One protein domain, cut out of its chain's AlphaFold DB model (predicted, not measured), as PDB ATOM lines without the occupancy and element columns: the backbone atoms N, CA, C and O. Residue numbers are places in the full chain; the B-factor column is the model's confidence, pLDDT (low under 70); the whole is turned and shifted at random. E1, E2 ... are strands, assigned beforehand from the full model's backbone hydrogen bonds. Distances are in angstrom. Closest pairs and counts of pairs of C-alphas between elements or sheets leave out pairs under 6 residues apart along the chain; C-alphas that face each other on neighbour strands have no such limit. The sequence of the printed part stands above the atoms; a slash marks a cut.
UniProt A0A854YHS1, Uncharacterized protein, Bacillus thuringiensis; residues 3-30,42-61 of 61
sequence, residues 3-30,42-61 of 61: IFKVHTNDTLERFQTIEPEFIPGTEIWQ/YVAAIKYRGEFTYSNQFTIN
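What this domain is: This is residues 3 to 30 and 42 to 61 of the 61 residues of an uncharacterized protein of Bacillus thuringiensis (UniProt A0A854YHS1). Three hairpins make an open, strongly twisted shape: E1 and E2 join E5 and E6 in one four-stranded sheet, while E3 and E4 form a small separate hairpin at one far end of the long axis. The tip of the hairpin E5 and E6, residues 47 to 52, sticks out free, and the short strand E7 lies beyond the beginning of E5. The printed part has 48 residues with seven named strands, E1 to E7 in order along the chain, and no named helix; the class is all strand. The larger sheet has the order E2, E1, E5, E6, all antiparallel. The whole is loose, with a radius of gyration of the C-alphas of 12.4 A, and elongated, spanning 40 by 26 by 16 A.

How they stand to each other: E1, residues 3 to 6, and E2, residues 12 to 17, form an antiparallel hairpin at 158 degrees, with N 5 and O 13 2.8 A apart, within hydrogen-bond range. E3, residues 21 to 23, and E4, residues 26 to 28, form another at 151 degrees, with N 21 and O 28 at 2.8 A; E3 is apart from E2. E5, residues 42 to 48, is the antiparallel neighbour of E1 at 136 degrees, with N 4 and O 43 at 2.8 A. E6, residues 51 to 54, forms a hairpin with E5 at 157 degrees, with N 48 and O 51 at 2.8 A. The pairing is staggered: E5 pairs with E1 over residues 42 to 44 and with E6 over 45 to 48. From edge strand E2 to edge strand E6 the strands' lines turn by 81 degrees and the way across the sheet turns by 71 degrees. E7, residues 58 to 60, pairs with no named strand; the closest C-alphas of E5 and E7, those of Tyr 42 and Phe 58, are 5.3 A apart. E1 and E7 are near each other, with 5 pairs of C-alphas within 10 A.

Where its parts are: E1 begins at C-alpha 3, (-3.555, -5.921, 16.061), and is 9.7 A long. E2 measures 13.5 A, E3 6.6 A and E4 6.4 A. E5, the longest strand by residues, runs 19.4 A from C-alpha 42 at (-3.571, -11.839, 19.409). E6 measures 10.1 A. E7 measures 6.9 A and ends at C-alpha 60, (-5.224, -17.933, 15.258).

The domain as a whole: The two C-alphas farthest apart, those of Asn 9 and Pro 24, are 40.8 A apart. Residues 31 to 41 are not printed, and C-alphas 30 and 42 are 15.3 A apart across this cut. Of the links that are printed whole, each is tight. The mean pLDDT of the printed part is 94.6, and no printed residue is under 70.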
ATOM      1  N   ILE A   3      -3.577  -4.545  15.564       97.81
ATOM      2  CA  ILE A   3      -3.555  -5.921  16.061       97.81
ATOM      3  C   ILE A   3      -2.139  -6.220  16.545       97.81
ATOM      4  O   ILE A   3      -1.160  -5.890  15.867       97.81
ATOM      5  N   PHE A   4      -2.036  -6.828  17.721       98.00
ATOM      6  CA  PHE A   4      -0.783  -7.227  18.347       98.00
ATOM      7  C   PHE A   4      -0.756  -8.734  18.551       98.00
ATOM      8  O   PHE A   4      -1.770  -9.303  18.950       98.00
ATOM      9  N   LYS A   5       0.400  -9.358  18.318       98.06
ATOM     10  CA  LYS A   5       0.684 -10.713  18.786       98.06
ATOM     11  C   LYS A   5       1.098 -10.640  20.255       98.06
ATOM     12  O   LYS A   5       1.884  -9.772  20.634       98.06
ATOM     13  N   VAL A   6       0.549 -11.535  21.067       97.94
ATOM     14  CA  VAL A   6       0.867 -11.669  22.491       97.94
ATOM     15  C   VAL A   6       1.946 -12.738  22.639       97.94
ATOM     16  O   VAL A   6       1.767 -13.878  22.204       97.94
ATOM     17  N   HIS A   7       3.080 -12.373  23.229       96.56
ATOM     18  CA  HIS A   7       4.142 -13.320  23.564       96.56
ATOM     19  C   HIS A   7       3.884 -13.998  24.915       96.56
ATOM     20  O   HIS A   7       3.087 -13.538  25.723       96.56
ATOM     21  N   THR A   8       4.606 -15.086  25.193       93.62
ATOM     22  CA  THR A   8       4.482 -15.869  26.439       93.62
ATOM     23  C   THR A   8       4.842 -15.095  27.709       93.62
ATOM     24  O   THR A   8       4.517 -15.537  28.804       93.62
ATOM     25  N   ASN A   9       5.526 -13.960  27.571       95.50
ATOM     26  CA  ASN A   9       5.872 -13.036  28.649       95.50
ATOM     27  C   ASN A   9       4.919 -11.825  28.722       95.50
ATOM     28  O   ASN A   9       5.310 -10.782  29.239       95.50
ATOM     29  N   ASP A  10       3.728 -11.935  28.124       90.75
ATOM     30  CA  ASP A  10       2.689 -10.900  28.040       90.75
ATOM     31  C   ASP A  10       3.106  -9.607  27.316       90.75
ATOM     32  O   ASP A  10       2.394  -8.600  27.347       90.75
ATOM     33  N   THR A  11       4.241  -9.615  26.610       96.75
ATOM     34  CA  THR A  11       4.625  -8.484  25.758       96.75
ATOM     35  C   THR A  11       3.851  -8.493  24.440       96.75
ATOM     36  O   THR A  11       3.436  -9.540  23.937       96.75
ATOM     37  N   LEU A  12       3.648  -7.295  23.886       97.00
ATOM     38  CA  LEU A  12       2.880  -7.076  22.665       97.00
ATOM     39  C   LEU A  12       3.806  -6.713  21.504       97.00
ATOM     40  O   LEU A  12       4.486  -5.687  21.541       97.00
ATOM     41  N   GLU A  13       3.753  -7.499  20.436       97.56
ATOM     42  CA  GLU A  13       4.386  -7.179  19.159       97.56
ATOM     43  C   GLU A  13       3.328  -6.687  18.173       97.56
ATOM     44  O   GLU A  13       2.326  -7.356  17.922       97.56
ATOM     45  N   ARG A  14       3.521  -5.495  17.602       97.38
ATOM     46  CA  ARG A  14       2.577  -4.944  16.621       97.38
ATOM     47  C   ARG A  14       2.622  -5.780  15.341       97.38
ATOM     48  O   ARG A  14       3.606  -5.709  14.612       97.38
ATOM     49  N   PHE A  15       1.515  -6.441  15.021       97.00
ATOM     50  CA  PHE A  15       1.363  -7.220  13.797       97.00
ATOM     51  C   PHE A  15       0.851  -6.362  12.633       97.00
ATOM     52  O   PHE A  15       1.490  -6.278  11.588       97.00
ATOM     53  N   GLN A  16      -0.271  -5.660  12.822       96.50
ATOM     54  CA  GLN A  16      -0.920  -4.904  11.747       96.50
ATOM     55  C   GLN A  16      -1.521  -3.591  12.251       96.50
ATOM     56  O   GLN A  16      -1.989  -3.501  13.388       96.50
ATOM     57  N   THR A  17      -1.527  -2.575  11.389       96.69
ATOM     58  CA  THR A  17      -2.312  -1.345  11.563       96.69
ATOM     59  C   THR A  17      -3.454  -1.362  10.553       96.69
ATOM     60  O   THR A  17      -3.241  -1.691   9.390       96.69
ATOM     61  N   ILE A  18      -4.655  -1.030  11.011       95.88
ATOM     62  CA  ILE A  18      -5.884  -0.985  10.221       95.88
ATOM     63  C   ILE A  18      -6.395   0.447  10.290       95.88
ATOM     64  O   ILE A  18      -6.633   0.966  11.390       95.88
ATOM     65  N   GLU A  19      -6.543   1.077   9.134       93.50
ATOM     66  CA  GLU A  19      -7.146   2.401   9.019       93.50
ATOM     67  C   GLU A  19      -8.677   2.299   9.093       93.50
ATOM     68  O   GLU A  19      -9.232   1.250   8.763       93.50
ATOM     69  N   PRO A  20      -9.367   3.333   9.603       92.62
ATOM     70  CA  PRO A  20     -10.820   3.339   9.630       92.62
ATOM     71  C   PRO A  20     -11.399   3.467   8.219       92.62
ATOM     72  O   PRO A  20     -10.971   4.300   7.421       92.62
ATOM     73  N   GLU A  21     -12.446   2.699   7.966       94.06
ATOM     74  CA  GLU A  21     -13.409   2.945   6.907       94.06
ATOM     75  C   GLU A  21     -14.587   3.727   7.490       94.06
ATOM     76  O   GLU A  21     -15.128   3.386   8.546       94.06
ATOM     77  N   PHE A  22     -14.981   4.803   6.810       92.06
ATOM     78  CA  PHE A  22     -16.071   5.664   7.251       92.06
ATOM     79  C   PHE A  22     -17.339   5.322   6.480       92.06
ATOM     80  O   PHE A  22     -17.432   5.567   5.276       92.06
ATOM     81  N   ILE A  23     -18.338   4.810   7.193       92.31
ATOM     82  CA  ILE A  23     -19.716   4.753   6.708       92.31
ATOM     83  C   ILE A  23     -20.532   5.841   7.423       92.31
ATOM     84  O   ILE A  23     -20.141   6.278   8.508       92.31
ATOM     85  N   PRO A  24     -21.652   6.328   6.858       93.56
ATOM     86  CA  PRO A  24     -22.437   7.385   7.493       93.56
ATOM     87  C   PRO A  24     -22.795   7.050   8.951       93.56
ATOM     88  O   PRO A  24     -23.567   6.134   9.215       93.56
ATOM     89  N   GLY A  25     -22.215   7.801   9.893       90.06
ATOM     90  CA  GLY A  25     -22.440   7.649  11.334       90.06
ATOM     91  C   GLY A  25     -21.552   6.635  12.069       90.06
ATOM     92  O   GLY A  25     -21.648   6.580  13.293       90.06
ATOM     93  N   THR A  26     -20.676   5.883  11.385       90.81
ATOM     94  CA  THR A  26     -19.876   4.814  12.016       90.81
ATOM     95  C   THR A  26     -18.464   4.708  11.429       90.81
ATOM     96  O   THR A  26     -18.274   4.736  10.214       90.81
ATOM     97  N   GLU A  27     -17.475   4.521  12.305       91.94
ATOM     98  CA  GLU A  27     -16.104   4.136  11.949       91.94
ATOM     99  C   GLU A  27     -15.953   2.615  12.072       91.94
ATOM    100  O   GLU A  27     -16.260   2.040  13.119       91.94
ATOM    101  N   ILE A  28     -15.488   1.962  11.009       92.94
ATOM    102  CA  ILE A  28     -15.272   0.514  10.964       92.94
ATOM    103  C   ILE A  28     -13.784   0.241  10.761       92.94
ATOM    104  O   ILE A  28     -13.149   0.824   9.893       92.94
ATOM    105  N   TRP A  29     -13.225  -0.686  11.537       93.94
ATOM    106  CA  TRP A  29     -11.904  -1.253  11.269       93.94
ATOM    107  C   TRP A  29     -12.075  -2.706  10.863       93.94
ATOM    108  O   TRP A  29     -12.447  -3.540  11.687       93.94
ATOM    109  N   GLN A  30     -11.781  -3.005   9.604       93.69
ATOM    110  CA  GLN A  30     -11.919  -4.342   9.049       93.69
ATOM    111  C   GLN A  30     -10.603  -4.794   8.423       93.69
ATOM    112  O   GLN A  30      -9.890  -4.025   7.784       93.69
ATOM    113  N   TYR A  42      -3.538 -13.209  19.889       98.12
ATOM    114  CA  TYR A  42      -3.571 -11.839  19.409       98.12
ATOM    115  C   TYR A  42      -4.566 -10.996  20.211       98.12
ATOM    116  O   TYR A  42      -5.492 -11.514  20.835       98.12
ATOM    117  N   VAL A  43      -4.381  -9.678  20.179       97.88
ATOM    118  CA  VAL A  43      -5.304  -8.694  20.755       97.88
ATOM    119  C   VAL A  43      -5.419  -7.486  19.830       97.88
ATOM    120  O   VAL A  43      -4.426  -7.030  19.258       97.88
ATOM    121  N   ALA A  44      -6.629  -6.956  19.674       97.38
ATOM    122  CA  ALA A  44      -6.856  -5.700  18.978       97.38
ATOM    123  C   ALA A  44      -6.899  -4.550  19.987       97.38
ATOM    124  O   ALA A  44      -7.521  -4.656  21.043       97.38
ATOM    125  N   ALA A  45      -6.255  -3.436  19.649       96.81
ATOM    126  CA  ALA A  45      -6.297  -2.215  20.436       96.81
ATOM    127  C   ALA A  45      -6.570  -1.003  19.548       96.81
ATOM    128  O   ALA A  45      -6.050  -0.872  18.430       96.81
ATOM    129  N   ILE A  46      -7.350  -0.068  20.066       94.94
ATOM    130  CA  ILE A  46      -7.625   1.210  19.422       94.94
ATOM    131  C   ILE A  46      -7.412   2.345  20.416       94.94
ATOM    132  O   ILE A  46      -7.757   2.219  21.585       94.94
ATOM    133  N   LYS A  47      -6.839   3.455  19.939       91.81
ATOM    134  CA  LYS A  47      -6.882   4.729  20.652       91.81
ATOM    135  C   LYS A  47      -8.057   5.531  20.107       91.81
ATOM    136  O   LYS A  47      -7.951   6.068  19.006       91.81
ATOM    137  N   TYR A  48      -9.157   5.592  20.844       85.62
ATOM    138  CA  TYR A  48     -10.355   6.325  20.452       85.62
ATOM    139  C   TYR A  48     -10.613   7.442  21.464       85.62
ATOM    140  O   TYR A  48     -10.604   7.212  22.668       85.62
ATOM    141  N   ARG A  49     -10.772   8.682  20.983       87.12
ATOM    142  CA  ARG A  49     -10.990   9.881  21.825       87.12
ATOM    143  C   ARG A  49      -9.968  10.069  22.961       87.12
ATOM    144  O   ARG A  49     -10.289  10.595  24.017       87.12
ATOM    145  N   GLY A  50      -8.717   9.675  22.723       90.38
ATOM    146  CA  GLY A  50      -7.626   9.821  23.692       90.38
ATOM    147  C   GLY A  50      -7.425   8.614  24.607       90.38
ATOM    148  O   GLY A  50      -6.333   8.477  25.155       90.38
ATOM    149  N   GLU A  51      -8.396   7.706  24.685       94.94
ATOM    150  CA  GLU A  51      -8.345   6.510  25.523       94.94
ATOM    151  C   GLU A  51      -8.013   5.262  24.711       94.94
ATOM    152  O   GLU A  51      -8.310   5.178  23.518       94.94
ATOM    153  N   PHE A  52      -7.376   4.289  25.362       93.81
ATOM    154  CA  PHE A  52      -7.133   2.983  24.768       93.81
ATOM    155  C   PHE A  52      -8.244   2.011  25.148       93.81
ATOM    156  O   PHE A  52      -8.571   1.850  26.321       93.81
ATOM    157  N   THR A  53      -8.781   1.325  24.148       94.44
ATOM    158  CA  THR A  53      -9.731   0.225  24.318       94.44
ATOM    159  C   THR A  53      -9.157  -1.026  23.670       94.44
ATOM    160  O   THR A  53      -8.516  -0.947  22.618       94.44
ATOM    161  N   TYR A  54      -9.387  -2.173  24.305       95.19
ATOM    162  CA  TYR A  54      -8.829  -3.463  23.912       95.19
ATOM    163  C   TYR A  54      -9.944  -4.480  23.695       95.19
ATOM    164  O   TYR A  54     -10.966  -4.447  24.381       95.19
ATOM    165  N   SER A  55      -9.741  -5.390  22.746       95.50
ATOM    166  CA  SER A  55     -10.583  -6.573  22.600       95.50
ATOM    167  C   SER A  55     -10.239  -7.628  23.653       95.50
ATOM    168  O   SER A  55      -9.187  -7.579  24.293       95.50
ATOM    169  N   ASN A  56     -11.075  -8.663  23.743       97.12
ATOM    170  CA  ASN A  56     -10.622  -9.941  24.286       97.12
ATOM    171  C   ASN A  56      -9.464 -10.487  23.437       97.12
ATOM    172  O   ASN A  56      -9.359 -10.185  22.241       97.12
ATOM    173  N   GLN A  57      -8.610 -11.302  24.053       96.88
ATOM    174  CA  GLN A  57      -7.605 -12.054  23.311       96.88
ATOM    175  C   GLN A  57      -8.284 -13.101  22.418       96.88
ATOM    176  O   GLN A  57      -9.308 -13.677  22.793       96.88
ATOM    177  N   PHE A  58      -7.712 -13.345  21.243       96.31
ATOM    178  CA  PHE A  58      -8.185 -14.350  20.294       96.31
ATOM    179  C   PHE A  58      -7.014 -15.157  19.737       96.31
ATOM    180  O   PHE A  58      -5.898 -14.653  19.628       96.31
ATOM    181  N   THR A  59      -7.265 -16.417  19.390       96.69
ATOM    182  CA  THR A  59      -6.242 -17.333  18.873       96.69
ATOM    183  C   THR A  59      -6.419 -17.526  17.376       96.69
ATOM    184  O   THR A  59      -7.538 -17.717  16.898       96.69
ATOM    185  N   ILE A  60      -5.308 -17.496  16.649       95.62
ATOM    186  CA  ILE A  60      -5.224 -17.933  15.258       95.62
ATOM    187  C   ILE A  60      -4.403 -19.219  15.250       95.62
ATOM    188  O   ILE A  60      -3.354 -19.272  15.895       95.62
ATOM    189  N   ASN A  61      -4.921 -20.245  14.571       90.50
ATOM    190  CA  ASN A  61      -4.312 -21.572  14.495       90.50
ATOM    191  C   ASN A  61      -3.438 -21.699  13.257       90.50
ATOM    192  O   ASN A  61      -3.948 -21.382  12.162       90.50
TER     193      ASN A  61